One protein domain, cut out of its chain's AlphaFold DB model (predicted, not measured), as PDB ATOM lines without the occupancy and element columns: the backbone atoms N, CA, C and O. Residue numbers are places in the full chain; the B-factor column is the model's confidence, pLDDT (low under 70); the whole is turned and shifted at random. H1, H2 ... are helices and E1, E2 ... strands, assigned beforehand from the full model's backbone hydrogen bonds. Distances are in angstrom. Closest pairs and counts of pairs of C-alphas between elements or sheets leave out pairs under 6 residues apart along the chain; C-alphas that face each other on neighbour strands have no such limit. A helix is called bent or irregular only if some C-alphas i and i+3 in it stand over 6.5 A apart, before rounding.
ATOM      1  N   VAL A   2      54.326  54.532  80.740       53.62
ATOM      2  CA  VAL A   2      55.439  54.267  81.667       53.62
ATOM      3  C   VAL A   2      55.929  52.811  81.571       53.62
ATOM      4  O   VAL A   2      57.128  52.569  81.515       53.62
ATOM      5  N   GLU A   3      55.015  51.848  81.426       46.16
ATOM      6  CA  GLU A   3      55.346  50.412  81.336       46.16
ATOM      7  C   GLU A   3      56.132  50.024  80.071       46.16
ATOM      8  O   GLU A   3      56.994  49.152  80.122       46.16
ATOM      9  N   SER A   4      55.904  50.698  78.938       50.03
ATOM     10  CA  SER A   4      56.588  50.393  77.673       50.03
ATOM     11  C   SER A   4      58.042  50.885  77.644       50.03
ATOM     12  O   SER A   4      58.881  50.344  76.926       50.03
ATOM     13  N   LEU A   5      58.374  51.874  78.478       54.91
ATOM     14  CA  LEU A   5      59.729  52.410  78.630       54.91
ATOM     15  C   LEU A   5      60.625  51.495  79.495       54.91
ATOM     16  O   LEU A   5      61.840  51.427  79.272       54.91
ATOM     17  N   ALA A   6      60.025  50.714  80.403       52.09
ATOM     18  CA  ALA A   6      60.728  49.816  81.323       52.09
ATOM     19  C   ALA A   6      61.538  48.716  80.609       52.09
ATOM     20  O   ALA A   6      62.636  48.375  81.051       52.09
ATOM     21  N   TYR A   7      61.071  48.233  79.452       49.03
ATOM     22  CA  TYR A   7      61.775  47.216  78.654       49.03
ATOM     23  C   TYR A   7      63.108  47.710  78.061       49.03
ATOM     24  O   TYR A   7      63.942  46.913  77.638       49.03
ATOM     25  N   ARG A   8      63.327  49.031  78.039       56.31
ATOM     26  CA  ARG A   8      64.506  49.682  77.444       56.31
ATOM     27  C   ARG A   8      65.356  50.439  78.459       56.31
ATOM     28  O   ARG A   8      66.216  51.221  78.062       56.31
ATOM     29  N   LYS A   9      65.100  50.239  79.760       66.50
ATOM     30  CA  LYS A   9      65.670  51.038  80.863       66.50
ATOM     31  C   LYS A   9      65.430  52.547  80.717       66.50
ATOM     32  O   LYS A   9      66.137  53.337  81.340       66.50
ATOM     33  N   LEU A  10      64.443  52.944  79.915       72.38
ATOM     34  CA  LEU A  10      64.008  54.327  79.850       72.38
ATOM     35  C   LEU A  10      62.996  54.550  80.969       72.38
ATOM     36  O   LEU A  10      62.107  53.734  81.196       72.38
ATOM     37  N   GLN A  11      63.143  55.646  81.691       77.81
ATOM     38  CA  GLN A  11      62.233  56.034  82.761       77.81
ATOM     39  C   GLN A  11      61.790  57.463  82.514       77.81
ATOM     40  O   GLN A  11      62.625  58.318  82.218       77.81
ATOM     41  N   VAL A  12      60.484  57.713  82.621       82.25
ATOM     42  CA  VAL A  12      59.980  59.086  82.679       82.25
ATOM     43  C   VAL A  12      60.408  59.655  84.020       82.25
ATOM     44  O   VAL A  12      60.052  59.120  85.065       82.25
ATOM     45  N   VAL A  13      61.204  60.711  83.968       86.12
ATOM     46  CA  VAL A  13      61.713  61.412  85.151       86.12
ATOM     47  C   VAL A  13      60.932  62.691  85.422       86.12
ATOM     48  O   VAL A  13      60.935  63.176  86.545       86.12
ATOM     49  N   GLN A  14      60.258  63.227  84.401       83.50
ATOM     50  CA  GLN A  14      59.332  64.344  84.529       83.50
ATOM     51  C   GLN A  14      58.355  64.357  83.359       83.50
ATOM     52  O   GLN A  14      58.738  64.055  82.226       83.50
ATOM     53  N   ASP A  15      57.125  64.767  83.627       84.94
ATOM     54  CA  ASP A  15      56.107  65.026  82.630       84.94
ATOM     55  C   ASP A  15      55.339  66.319  82.916       84.94
ATOM     56  O   ASP A  15      55.206  66.758  84.056       84.94
ATOM     57  N   GLU A  16      54.864  66.957  81.850       83.69
ATOM     58  CA  GLU A  16      53.993  68.126  81.938       83.69
ATOM     59  C   GLU A  16      53.000  68.090  80.784       83.69
ATOM     60  O   GLU A  16      53.352  67.729  79.657       83.69
ATOM     61  N   TYR A  17      51.762  68.489  81.055       84.00
ATOM     62  CA  TYR A  17      50.700  68.534  80.062       84.00
ATOM     63  C   TYR A  17      49.923  69.833  80.191       84.00
ATOM     64  O   TYR A  17      49.644  70.312  81.286       84.00
ATOM     65  N   ALA A  18      49.518  70.360  79.049       82.31
ATOM     66  CA  ALA A  18      48.676  71.523  78.924       82.31
ATOM     67  C   ALA A  18      47.549  71.234  77.940       82.31
ATOM     68  O   ALA A  18      47.753  70.659  76.867       82.31
ATOM     69  N   VAL A  19      46.354  71.677  78.302       85.44
ATOM     70  CA  VAL A  19      45.175  71.605  77.449       85.44
ATOM     71  C   VAL A  19      44.750  73.029  77.114       85.44
ATOM     72  O   VAL A  19      44.872  73.930  77.942       85.44
ATOM     73  N   SER A  20      44.292  73.258  75.888       83.31
ATOM     74  CA  SER A  20      43.685  74.534  75.517       83.31
ATOM     75  C   SER A  20      42.448  74.832  76.378       83.31
ATOM     76  O   SER A  20      41.802  73.899  76.859       83.31
ATOM     77  N   PRO A  21      42.064  76.113  76.547       82.00
ATOM     78  CA  PRO A  21      40.904  76.488  77.363       82.00
ATOM     79  C   PRO A  21      39.587  75.818  76.943       82.00
ATOM     80  O   PRO A  21      38.720  75.586  77.777       82.00
ATOM     81  N   ASP A  22      39.444  75.488  75.658       86.56
ATOM     82  CA  ASP A  22      38.287  74.780  75.095       86.56
ATOM     83  C   ASP A  22      38.334  73.250  75.294       86.56
ATOM     84  O   ASP A  22      37.410  72.548  74.891       86.56
ATOM     85  N   GLY A  23      39.408  72.709  75.878       85.81
ATOM     86  CA  GLY A  23      39.596  71.271  76.073       85.81
ATOM     87  C   GLY A  23      40.003  70.498  74.811       85.81
ATOM     88  O   GLY A  23      40.235  69.292  74.882       85.81
ATOM     89  N   MET A  24      40.096  71.152  73.649       87.50
ATOM     90  CA  MET A  24      40.175  70.457  72.360       87.50
ATOM     91  C   MET A  24      41.594  70.098  71.933       87.50
ATOM     92  O   MET A  24      41.763  69.249  71.055       87.50
ATOM     93  N   ARG A  25      42.622  70.728  72.507       85.75
ATOM     94  CA  ARG A  25      44.021  70.585  72.088       85.75
ATOM     95  C   ARG A  25      44.896  70.279  73.290       85.75
ATOM     96  O   ARG A  25      44.976  71.075  74.214       85.75
ATOM     97  N   LEU A  26      45.587  69.150  73.236       85.56
ATOM     98  CA  LEU A  26      46.541  68.697  74.240       85.56
ATOM     99  C   LEU A  26      47.958  68.881  73.711       85.56
ATOM    100  O   LEU A  26      48.257  68.464  72.590       85.56
ATOM    101  N   PHE A  27      48.830  69.431  74.544       84.75
ATOM    102  CA  PHE A  27      50.276  69.407  74.370       84.75
ATOM    103  C   PHE A  27      50.906  68.911  75.659       84.75
ATOM    104  O   PHE A  27      50.388  69.148  76.740       84.75
ATOM    105  N   GLY A  28      52.022  68.217  75.559       83.38
ATOM    106  CA  GLY A  28      52.771  67.815  76.732       83.38
ATOM    107  C   GLY A  28      54.178  67.411  76.379       83.38
ATOM    108  O   GLY A  28      54.543  67.335  75.203       83.38
ATOM    109  N   PHE A  29      54.971  67.138  77.400       81.56
ATOM    110  CA  PHE A  29      56.275  66.538  77.223       81.56
ATOM    111  C   PHE A  29      56.569  65.487  78.281       81.56
ATOM    112  O   PHE A  29      55.959  65.450  79.344       81.56
ATOM    113  N   LEU A  30      57.551  64.651  77.964       84.38
ATOM    114  CA  LEU A  30      58.098  63.627  78.834       84.38
ATOM    115  C   LEU A  30      59.614  63.707  78.773       84.38
ATOM    116  O   LEU A  30      60.199  63.446  77.722       84.38
ATOM    117  N   ALA A  31      60.257  64.050  79.877       84.56
ATOM    118  CA  ALA A  31      61.697  63.918  80.014       84.56
ATOM    119  C   ALA A  31      62.032  62.473  80.405       84.56
ATOM    120  O   ALA A  31      61.411  61.905  81.306       84.56
ATOM    121  N   LEU A  32      63.014  61.878  79.732       84.69
ATOM    122  CA  LEU A  32      63.464  60.503  79.959       84.69
ATOM    123  C   LEU A  32      64.811  60.491  80.682       84.69
ATOM    124  O   LEU A  32      65.590  61.404  80.502       84.69
ATOM    125  N   ASN A  33      65.155  59.449  81.429       84.00
ATOM    126  CA  ASN A  33      66.450  59.292  82.124       84.00
ATOM    127  C   ASN A  33      67.706  59.156  81.218       84.00
ATOM    128  O   ASN A  33      68.730  58.648  81.667       84.00
ATOM    129  N   LEU A  34      67.642  59.568  79.948       82.75
ATOM    130  CA  LEU A  34      68.775  59.558  79.023       82.75
ATOM    131  C   LEU A  34      69.374  60.962  78.914       82.75
ATOM    132  O   LEU A  34      68.698  61.895  78.478       82.75
ATOM    133  N   GLU A  35      70.647  61.094  79.275       85.62
ATOM    134  CA  GLU A  35      71.308  62.385  79.476       85.62
ATOM    135  C   GLU A  35      72.605  62.499  78.679       85.62
ATOM    136  O   GLU A  35      73.256  61.504  78.356       85.62
ATOM    137  N   HIS A  36      72.991  63.732  78.376       81.62
ATOM    138  CA  HIS A  36      74.267  64.064  77.771       81.62
ATOM    139  C   HIS A  36      74.641  65.509  78.100       81.62
ATOM    140  O   HIS A  36      73.887  66.417  77.787       81.62
ATOM    141  N   GLN A  37      75.790  65.733  78.742       82.12
ATOM    142  CA  GLN A  37      76.344  67.064  79.034       82.12
ATOM    143  C   GLN A  37      75.315  68.149  79.443       82.12
ATOM    144  O   GLN A  37      75.280  69.235  78.862       82.12
ATOM    145  N   GLY A  38      74.455  67.874  80.426       79.12
ATOM    146  CA  GLY A  38      73.479  68.855  80.927       79.12
ATOM    147  C   GLY A  38      72.188  68.983  80.107       79.12
ATOM    148  O   GLY A  38      71.341  69.815  80.436       79.12
ATOM    149  N   ILE A  39      72.021  68.169  79.061       82.44
ATOM    150  CA  ILE A  39      70.749  67.974  78.365       82.44
ATOM    151  C   ILE A  39      70.200  66.573  78.609       82.44
ATOM    152  O   ILE A  39      70.941  65.616  78.834       82.44
ATOM    153  N   ARG A  40      68.884  66.438  78.501       85.81
ATOM    154  CA  ARG A  40      68.174  65.169  78.635       85.81
ATOM    155  C   ARG A  40      67.160  64.989  77.538       85.81
ATOM    156  O   ARG A  40      66.480  65.942  77.177       85.81
ATOM    157  N   LEU A  41      67.041  63.766  77.039       83.31
ATOM    158  CA  LEU A  41      66.070  63.418  76.014       83.31
ATOM    159  C   LEU A  41      64.649  63.744  76.491       83.31
ATOM    160  O   LEU A  41      64.223  63.312  77.563       83.31
ATOM    161  N   ALA A  42      63.911  64.477  75.664       82.94
ATOM    162  CA  ALA A  42      62.517  64.812  75.892       82.94
ATOM    163  C   ALA A  42      61.658  64.381  74.697       82.94
ATOM    164  O   ALA A  42      62.050  64.529  73.540       82.94
ATOM    165  N   LEU A  43      60.466  63.866  74.970       80.25
ATOM    166  CA  LEU A  43      59.440  63.599  73.968       80.25
ATOM    167  C   LEU A  43      58.372  64.672  74.088       80.25
ATOM    168  O   LEU A  43      57.810  64.833  75.161       80.25
ATOM    169  N   GLY A  44      58.076  65.390  73.010       80.75
ATOM    170  CA  GLY A  44      56.924  66.285  72.958       80.75
ATOM    171  C   GLY A  44      55.727  65.544  72.378       80.75
ATOM    172  O   GLY A  44      55.860  64.864  71.366       80.75
ATOM    173  N   ILE A  45      54.555  65.681  72.983       81.50
ATOM    174  CA  ILE A  45      53.308  65.051  72.551       81.50
ATOM    175  C   ILE A  45      52.313  66.156  72.216       81.50
ATOM    176  O   ILE A  45      52.197  67.135  72.947       81.50
ATOM    177  N   ARG A  46      51.570  65.994  71.120       84.00
ATOM    178  CA  ARG A  46      50.408  66.835  70.820       84.00
ATOM    179  C   ARG A  46      49.249  66.005  70.303       84.00
ATOM    180  O   ARG A  46      49.473  65.079  69.528       84.00
ATOM    181  N   ASN A  47      48.023  66.359  70.660       84.25
ATOM    182  CA  ASN A  47      46.815  65.776  70.081       84.25
ATOM    183  C   ASN A  47      45.690  66.811  70.007       84.25
ATOM    184  O   ASN A  47      45.674  67.769  70.777       84.25
ATOM    185  N   SER A  48      44.732  66.601  69.110       85.81
ATOM    186  CA  SER A  48      43.518  67.404  69.060       85.81
ATOM    187  C   SER A  48      42.267  66.540  68.916       85.81
ATOM    188  O   SER A  48      42.268  65.519  68.227       85.81
ATOM    189  N   HIS A  49      41.188  66.946  69.579       84.12
ATOM    190  CA  HIS A  49      39.855  66.371  69.400       84.12
ATOM    191  C   HIS A  49      39.064  67.091  68.300       84.12
ATOM    192  O   HIS A  49      38.200  66.482  67.671       84.12
ATOM    193  N   ASP A  50      39.399  68.354  68.011       83.94
ATOM    194  CA  ASP A  50      38.775  69.168  66.955       83.94
ATOM    195  C   ASP A  50      39.311  68.815  65.555       83.94
ATOM    196  O   ASP A  50      38.887  69.400  64.562       83.94
ATOM    197  N   LYS A  51      40.228  67.838  65.470       81.69
ATOM    198  CA  LYS A  51      40.923  67.404  64.250       81.69
ATOM    199  C   LYS A  51      41.747  68.511  63.588       81.69
ATOM    200  O   LYS A  51      42.105  68.378  62.419       81.69
ATOM    201  N   SER A  52      42.092  69.571  64.320       79.50
ATOM    202  CA  SER A  52      43.018  70.600  63.836       79.50
ATOM    203  C   SER A  52      44.425  70.040  63.583       79.50
ATOM    204  O   SER A  52      45.158  70.566  62.748       79.50
ATOM    205  N   PHE A  53      44.798  68.953  64.266       78.31
ATOM    206  CA  PHE A  53      46.009  68.164  64.012       78.31
ATOM    207  C   PHE A  53      45.925  66.750  64.613       78.31
ATOM    208  O   PHE A  53      45.332  66.541  65.672       78.31
ATOM    209  N   SER A  54      46.570  65.770  63.973       79.62
ATOM    210  CA  SER A  54      46.639  64.399  64.493       79.62
ATOM    211  C   SER A  54      47.589  64.262  65.686       79.62
ATOM    212  O   SER A  54      48.400  65.154  65.961       79.62
ATOM    213  N   LEU A  55      47.508  63.116  66.378       80.06
ATOM    214  CA  LEU A  55      48.483  62.750  67.400       80.06
ATOM    215  C   LEU A  55      49.895  62.771  66.800       80.06
ATOM    216  O   LEU A  55      50.234  61.999  65.895       80.06
ATOM    217  N   GLY A  56      50.719  63.664  67.330       75.88
ATOM    218  CA  GLY A  56      52.110  63.828  66.943       75.88
ATOM    219  C   GLY A  56      53.018  63.626  68.139       75.88
ATOM    220  O   GLY A  56      52.704  64.083  69.239       75.88
ATOM    221  N   ILE A  57      54.156  62.984  67.898       76.69
ATOM    222  CA  ILE A  57      55.255  62.935  68.853       76.69
ATOM    223  C   ILE A  57      56.471  63.569  68.183       76.69
ATOM    224  O   ILE A  57      56.781  63.289  67.025       76.69
ATOM    225  N   THR A  58      57.129  64.466  68.901       74.19
ATOM    226  CA  THR A  58      58.405  65.058  68.511       74.19
ATOM    227  C   THR A  58      59.484  64.660  69.499       74.19
ATOM    228  O   THR A  58      59.203  64.268  70.632       74.19
ATOM    229  N   VAL A  59      60.726  64.785  69.061       74.69
ATOM    230  CA  VAL A  59      61.907  64.491  69.857       74.69
ATOM    231  C   VAL A  59      62.618  65.807  70.116       74.69
ATOM    232  O   VAL A  59      62.840  66.612  69.214       74.69
ATOM    233  N   GLY A  60      62.971  66.041  71.364       76.12
ATOM    234  CA  GLY A  60      63.720  67.206  71.783       76.12
ATOM    235  C   GLY A  60      64.645  66.859  72.929       76.12
ATOM    236  O   GLY A  60      64.887  65.694  73.246       76.12
ATOM    237  N   TYR A  61      65.133  67.901  73.570       76.25
ATOM    238  CA  TYR A  61      65.883  67.799  74.796       76.25
ATOM    239  C   TYR A  61      65.442  68.884  75.770       76.25
ATOM    240  O   TYR A  61      64.887  69.914  75.390       76.25
ATOM    241  N   ARG A  62      65.682  68.636  77.050       78.62
ATOM    242  CA  ARG A  62      65.503  69.601  78.129       78.62
ATOM    243  C   ARG A  62      66.866  69.912  78.715       78.62
ATOM    244  O   ARG A  62      67.632  68.981  78.963       78.62
ATOM    245  N   VAL A  63      67.183  71.189  78.897       71.50
ATOM    246  CA  VAL A  63      68.436  71.590  79.551       71.50
ATOM    247  C   VAL A  63      68.195  71.634  81.054       71.50
ATOM    248  O   VAL A  63      67.187  72.173  81.496       71.50
ATOM    249  N   PHE A  64      69.098  71.061  81.849       66.81
ATOM    250  CA  PHE A  64      68.905  70.916  83.300       66.81
ATOM    251  C   PHE A  64      68.881  72.226  84.064       66.81
ATOM    252  O   PHE A  64      68.117  72.386  85.004       66.81
ATOM    253  N   VAL A  65      69.731  73.160  83.664       52.38
ATOM    254  CA  VAL A  65      70.037  74.351  84.462       52.38
ATOM    255  C   VAL A  65      68.864  75.311  84.477       52.38
ATOM    256  O   VAL A  65      68.508  75.884  85.501       52.38
ATOM    257  N   CYS A  66      68.263  75.488  83.310       59.66
ATOM    258  CA  CYS A  66      67.133  76.369  83.154       59.66
ATOM    259  C   CYS A  66      65.840  75.577  83.028       59.66
ATOM    260  O   CYS A  66      64.800  76.199  83.098       59.66
ATOM    261  N   ASP A  67      65.807  74.256  82.888       59.25
ATOM    262  CA  ASP A  67      64.539  73.523  82.756       59.25
ATOM    263  C   ASP A  67      63.692  73.954  81.535       59.25
ATOM    264  O   ASP A  67      62.491  73.696  81.437       59.25
ATOM    265  N   ASN A  68      64.323  74.622  80.569       67.12
ATOM    266  CA  ASN A  68      63.750  74.987  79.283       67.12
ATOM    267  C   ASN A  68      63.670  73.756  78.369       67.12
ATOM    268  O   ASN A  68      64.597  72.952  78.242       67.12
ATOM    269  N   LEU A  69      62.532  73.630  77.696       67.88
ATOM    270  CA  LEU A  69      62.368  72.672  76.615       67.88
ATOM    271  C   LEU A  69      63.004  73.245  75.354       67.88
ATOM    272  O   LEU A  69      62.844  74.427  75.057       67.88
ATOM    273  N   ALA A  70      63.682  72.387  74.603       63.09
ATOM    274  CA  ALA A  70      64.157  72.658  73.261       63.09
ATOM    275  C   ALA A  70      63.732  71.494  72.362       63.09
ATOM    276  O   ALA A  70      64.070  70.335  72.602       63.09
ATOM    277  N   PHE A  71      62.979  71.784  71.306       59.81
ATOM    278  CA  PHE A  71      62.557  70.768  70.347       59.81
ATOM    279  C   PHE A  71      63.380  70.883  69.078       59.81
ATOM    280  O   PHE A  71      63.625  71.979  68.571       59.81
ATOM    281  N   HIS A  72      63.799  69.735  68.550       57.53
ATOM    282  CA  HIS A  72      64.406  69.681  67.236       57.53
ATOM    283  C   HIS A  72      63.430  69.048  66.253       57.53
ATOM    284  O   HIS A  72      63.108  67.870  66.342       57.53
ATOM    285  N   GLY A  73      63.064  69.829  65.238       52.44
ATOM    286  CA  GLY A  73      62.308  69.333  64.096       52.44
ATOM    287  C   GLY A  73      60.803  69.436  64.290       52.44
ATOM    288  O   GLY A  73      60.303  69.939  65.296       52.44
ATOM    289  N   ASP A  74      60.079  69.000  63.266       53.28
ATOM    290  CA  ASP A  74      58.625  68.974  63.293       53.28
ATOM    291  C   ASP A  74      58.105  67.798  64.110       53.28
ATOM    292  O   ASP A  74      58.697  66.718  64.129       53.28
ATOM    293  N   PHE A  75      56.938  67.987  64.727       54.25
ATOM    294  CA  PHE A  75      56.168  66.872  65.263       54.25
ATOM    295  C   PHE A  75      55.931  65.841  64.169       54.25
ATOM    296  O   PHE A  75      55.173  66.081  63.226       54.25
ATOM    297  N   MET A  76      56.551  64.675  64.331       56.88
ATOM    298  CA  MET A  76      56.319  63.549  63.450       56.88
ATOM    299  C   MET A  76      54.943  62.970  63.801       56.88
ATOM    300  O   MET A  76      54.724  62.556  64.945       56.88
ATOM    301  N   PRO A  77      53.979  62.950  62.863       53.12
ATOM    302  CA  PRO A  77      52.686  62.341  63.126       53.12
ATOM    303  C   PRO A  77      52.909  60.858  63.410       53.12
ATOM    304  O   PRO A  77      53.441  60.133  62.563       53.12
ATOM    305  N   VAL A  78      52.526  60.404  64.605       58.66
ATOM    306  CA  VAL A  78      52.631  58.975  64.934       58.66
ATOM    307  C   VAL A  78      51.511  58.207  64.257       58.66
ATOM    308  O   VAL A  78      51.702  57.077  63.818       58.66
ATOM    309  N   THR A  79      50.378  58.877  64.038       54.59
ATOM    310  CA  THR A  79      49.347  58.417  63.121       54.59
ATOM    311  C   THR A  79      49.009  59.484  62.088       54.59
ATOM    312  O   THR A  79      48.871  60.674  62.382       54.59
ATOM    313  N   LYS A  80      48.828  59.042  60.838       53.75
ATOM    314  CA  LYS A  80      48.321  59.892  59.749       53.75
ATOM    315  C   LYS A  80      46.818  60.196  59.882       53.75
ATOM    316  O   LYS A  80      46.322  61.070  59.182       53.75
ATOM    317  N   LYS A  81      46.082  59.465  60.731       55.28
ATOM    318  CA  LYS A  81      44.626  59.588  60.924       55.28
ATOM    319  C   LYS A  81      44.262  59.486  62.408       55.28
ATOM    320  O   LYS A  81      44.917  58.765  63.159       55.28
ATOM    321  N   HIS A  82      43.203  60.187  62.815       58.28
ATOM    322  CA  HIS A  82      42.566  59.973  64.116       58.28
ATOM    323  C   HIS A  82      41.845  58.619  64.088       58.28
ATOM    324  O   HIS A  82      40.882  58.452  63.339       58.28
ATOM    325  N   THR A  83      42.320  57.655  64.876       59.22
ATOM    326  CA  THR A  83      41.778  56.289  64.910       59.22
ATOM    327  C   THR A  83      41.208  56.003  66.295       59.22
ATOM    328  O   THR A  83      41.862  56.287  67.293       59.22
ATOM    329  N   LYS A  84      40.001  55.421  66.366       56.78
ATOM    330  CA  LYS A  84      39.350  55.035  67.637       56.78
ATOM    331  C   LYS A  84      40.101  53.940  68.414       56.78
ATOM    332  O   LYS A  84      39.911  53.828  69.616       56.78
ATOM    333  N   HIS A  85      40.951  53.163  67.741       60.84
ATOM    334  CA  HIS A  85      41.739  52.062  68.307       60.84
ATOM    335  C   HIS A  85      43.237  52.314  68.129       60.84
ATOM    336  O   HIS A  85      43.931  51.569  67.444       60.84
ATOM    337  N   LEU A  86      43.723  53.432  68.665       65.62
ATOM    338  CA  LEU A  86      45.155  53.686  68.700       65.62
ATOM    339  C   LEU A  86      45.809  52.754  69.724       65.62
ATOM    340  O   LEU A  86      45.525  52.869  70.916       65.62
ATOM    341  N   ASP A  87      46.726  51.901  69.274       68.06
ATOM    342  CA  ASP A  87      47.642  51.223  70.186       68.06
ATOM    343  C   ASP A  87      48.679  52.233  70.686       68.06
ATOM    344  O   ASP A  87      49.645  52.584  70.000       68.06
ATOM    345  N   VAL A  88      48.427  52.761  71.881       64.69
ATOM    346  CA  VAL A  88      49.274  53.768  72.523       64.69
ATOM    347  C   VAL A  88      50.656  53.195  72.845       64.69
ATOM    348  O   VAL A  88      51.636  53.935  72.808       64.69
ATOM    349  N   ILE A  89      50.758  51.898  73.137       65.12
ATOM    350  CA  ILE A  89      52.009  51.252  73.541       65.12
ATOM    351  C   ILE A  89      52.946  51.156  72.337       65.12
ATOM    352  O   ILE A  89      54.070  51.658  72.400       65.12
ATOM    353  N   ASP A  90      52.469  50.623  71.213       67.06
ATOM    354  CA  ASP A  90      53.274  50.489  69.990       67.06
ATOM    355  C   ASP A  90      53.636  51.843  69.365       67.06
ATOM    356  O   ASP A  90      54.759  52.058  68.889       67.06
ATOM    357  N   THR A  91      52.704  52.794  69.433       68.19
ATOM    358  CA  THR A  91      52.897  54.201  69.047       68.19
ATOM    359  C   THR A  91      54.060  54.821  69.820       68.19
ATOM    360  O   THR A  91      54.952  55.443  69.236       68.19
ATOM    361  N   VAL A  92      54.078  54.623  71.137       69.00
ATOM    362  CA  VAL A  92      55.118  55.146  72.026       69.00
ATOM    363  C   VAL A  92      56.439  54.425  71.801       69.00
ATOM    364  O   VAL A  92      57.458  55.095  71.686       69.00
ATOM    365  N   ASN A  93      56.437  53.099  71.660       71.19
ATOM    366  CA  ASN A  93      57.643  52.321  71.361       71.19
ATOM    367  C   ASN A  93      58.312  52.795  70.068       71.19
ATOM    368  O   ASN A  93      59.507  53.087  70.054       71.19
ATOM    369  N   THR A  94      57.524  52.978  69.007       71.75
ATOM    370  CA  THR A  94      58.010  53.496  67.723       71.75
ATOM    371  C   THR A  94      58.556  54.916  67.853       71.75
ATOM    372  O   THR A  94      59.567  55.265  67.236       71.75
ATOM    373  N   ALA A  95      57.890  55.766  68.637       68.69
ATOM    374  CA  ALA A  95      58.336  57.134  68.859       68.69
ATOM    375  C   ALA A  95      59.637  57.187  69.668       68.69
ATOM    376  O   ALA A  95      60.538  57.939  69.313       68.69
ATOM    377  N   VAL A  96      59.773  56.339  70.687       71.44
ATOM    378  CA  VAL A  96      60.993  56.166  71.486       71.44
ATOM    379  C   VAL A  96      62.144  55.643  70.627       71.44
ATOM    380  O   VAL A  96      63.244  56.182  70.691       71.44
ATOM    381  N   ASP A  97      61.895  54.659  69.761       74.31
ATOM    382  CA  ASP A  97      62.876  54.148  68.794       74.31
ATOM    383  C   ASP A  97      63.413  55.237  67.867       74.31
ATOM    384  O   ASP A  97      64.600  55.282  67.534       74.31
ATOM    385  N   LYS A  98      62.520  56.102  67.386       70.81
ATOM    386  CA  LYS A  98      62.904  57.251  66.565       70.81
ATOM    387  C   LYS A  98      63.646  58.281  67.409       70.81
ATOM    388  O   LYS A  98      64.668  58.790  66.966       70.81
ATOM    389  N   ALA A  99      63.189  58.534  68.632       69.62
ATOM    390  CA  ALA A  99      63.812  59.465  69.560       69.62
ATOM    391  C   ALA A  99      65.258  59.108  69.875       69.62
ATOM    392  O   ALA A  99      66.133  59.952  69.730       69.62
ATOM    393  N   GLN A 100      65.524  57.848  70.213       71.94
ATOM    394  CA  GLN A 100      66.880  57.366  70.464       71.94
ATOM    395  C   GLN A 100      67.768  57.516  69.221       71.94
ATOM    396  O   GLN A 100      68.887  58.008  69.329       71.94
ATOM    397  N   ARG A 101      67.253  57.184  68.027       75.88
ATOM    398  CA  ARG A 101      67.985  57.367  66.758       75.88
ATOM    399  C   ARG A 101      68.274  58.833  66.429       75.88
ATOM    400  O   ARG A 101      69.313  59.126  65.850       75.88
ATOM    401  N   HIS A 102      67.380  59.747  66.799       72.75
ATOM    402  CA  HIS A 102      67.560  61.186  66.596       72.75
ATOM    403  C   HIS A 102      68.330  61.876  67.729       72.75
ATOM    404  O   HIS A 102      68.750  63.018  67.552       72.75
ATOM    405  N   PHE A 103      68.559  61.199  68.857       74.75
ATOM    406  CA  PHE A 103      69.302  61.771  69.973       74.75
ATOM    407  C   PHE A 103      70.793  61.909  69.656       74.75
ATOM    408  O   PHE A 103      71.376  62.941  69.963       74.75
ATOM    409  N   GLU A 104      71.410  60.934  68.978       79.56
ATOM    410  CA  GLU A 104      72.837  61.026  68.621       79.56
ATOM    411  C   GLU A 104      73.153  62.245  67.733       79.56
ATOM    412  O   GLU A 104      73.975  63.065  68.140       79.56
ATOM    413  N   PRO A 105      72.459  62.468  66.595       80.12
ATOM    414  CA  PRO A 105      72.679  63.669  65.783       80.12
ATOM    415  C   PRO A 105      72.394  64.970  66.540       80.12
ATOM    416  O   PRO A 105      73.012  66.002  66.288       80.12
ATOM    417  N   MET A 106      71.446  64.930  67.476       77.56
ATOM    418  CA  MET A 106      71.084  66.076  68.299       77.56
ATOM    419  C   MET A 106      72.199  66.448  69.278       77.56
ATOM    420  O   MET A 106      72.491  67.635  69.392       77.56
ATOM    421  N   LYS A 107      72.851  65.469  69.917       82.56
ATOM    422  CA  LYS A 107      74.030  65.701  70.770       82.56
ATOM    423  C   LYS A 107      75.157  66.363  69.986       82.56
ATOM    424  O   LYS A 107      75.591  67.441  70.363       82.56
ATOM    425  N   VAL A 108      75.510  65.796  68.827       85.38
ATOM    426  CA  VAL A 108      76.545  66.352  67.938       85.38
ATOM    427  C   VAL A 108      76.248  67.808  67.574       85.38
ATOM    428  O   VAL A 108      77.147  68.643  67.536       85.38
TER     429      VAL A 108
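What this domain is: This is residues 2 to 108 of the 197 residues of an uncharacterized protein of Acidobacteria bacterium RIFCSPLOWO2_02_FULL_61_28 (UniProt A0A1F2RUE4). A twisted, curled sheet of five strands has one long helix, H2, packed slantwise across one face, over E3 and E4, while no named helix covers the opposite face. The short helix H1 sits by the first turns of H2 and only grazes the sheet, and a long loop, residues 72 to 87, leads from edge strand E5 to H2. The printed part has 107 residues, with two named helices and five named strands in the order H1 E1 E2 E3 E4 E5 H2; the sheet's order is E1 E2 E3 E4 E5, antiparallel throughout, and the class is mixed, helices and strands. The whole is compact, with a radius of gyration of the C-alphas of 13.8 A and spans of 39 by 30 by 23 A.

Where its parts are: In the sheet, E2 is residues 25 to 36, 31.5 A long, and bends by 72 degrees at residue 33. E3 is residues 39 to 48, 28.8 A; E1 is residues 12 to 19, 20.1 A; E4 is residues 56 to 63, 22.0 A; and E5 is residues 69 to 71, 6.6 A. H2, residues 88 to 108, measures 30.4 A and ends with C-alpha 108 at (76.545, 66.352, 67.938). It has a kink of 30 degrees near residue 101 and is neither bent nor irregular, but only just: C-alphas 101 and 104 are 6.4 A apart. H1, residues 2 to 6, measures 6.9 A and begins with C-alpha 2 at (55.439, 54.267, 81.667).

How they stand to each other: The five strands form a meander, each strand the antiparallel neighbour of the one before, and each successive pair is a hairpin. N 29 and O 16 join E1 and E2 at 2.8 A, within hydrogen-bond range, as do N 30 and O 43 for E2 and E3 at 2.8 A, N 58 and O 44 for E3 and E4 at 2.8 A, and N 61 and O 70 for E4 and E5 at 2.8 A. H2 is on the sheet at a height of 6.7 A, slantwise to the strands, at 43 degrees to E3 on the local plane. The closest C-alphas of E4 and H2, Val 59 and Ala 99, are 5.4 A apart. H1 and H2 touch, H2 with residues 89 to 93 alone; their closest C-alphas, Ser 4 and Ile 89, are 6.2 A apart. In H2 15 of 17 O i to N i+4 pairs are within hydrogen-bond range; in H1 0 of 1, beside 2 of 2 O i to N i+3 pairs.

The domain as a whole: The C-alphas of Gln 37 and Lys 84, the two farthest apart, are 40.5 A apart. The printed part has no cut. The link from E5 to H2 is long, 16 residues, and its residues 76 to 77 pair antiparallel with residues 56 to 57 of E4. The mean pLDDT of the printed part is 72.9; it is under 70 at residues 2 to 9, 64 to 92, 95 and 99.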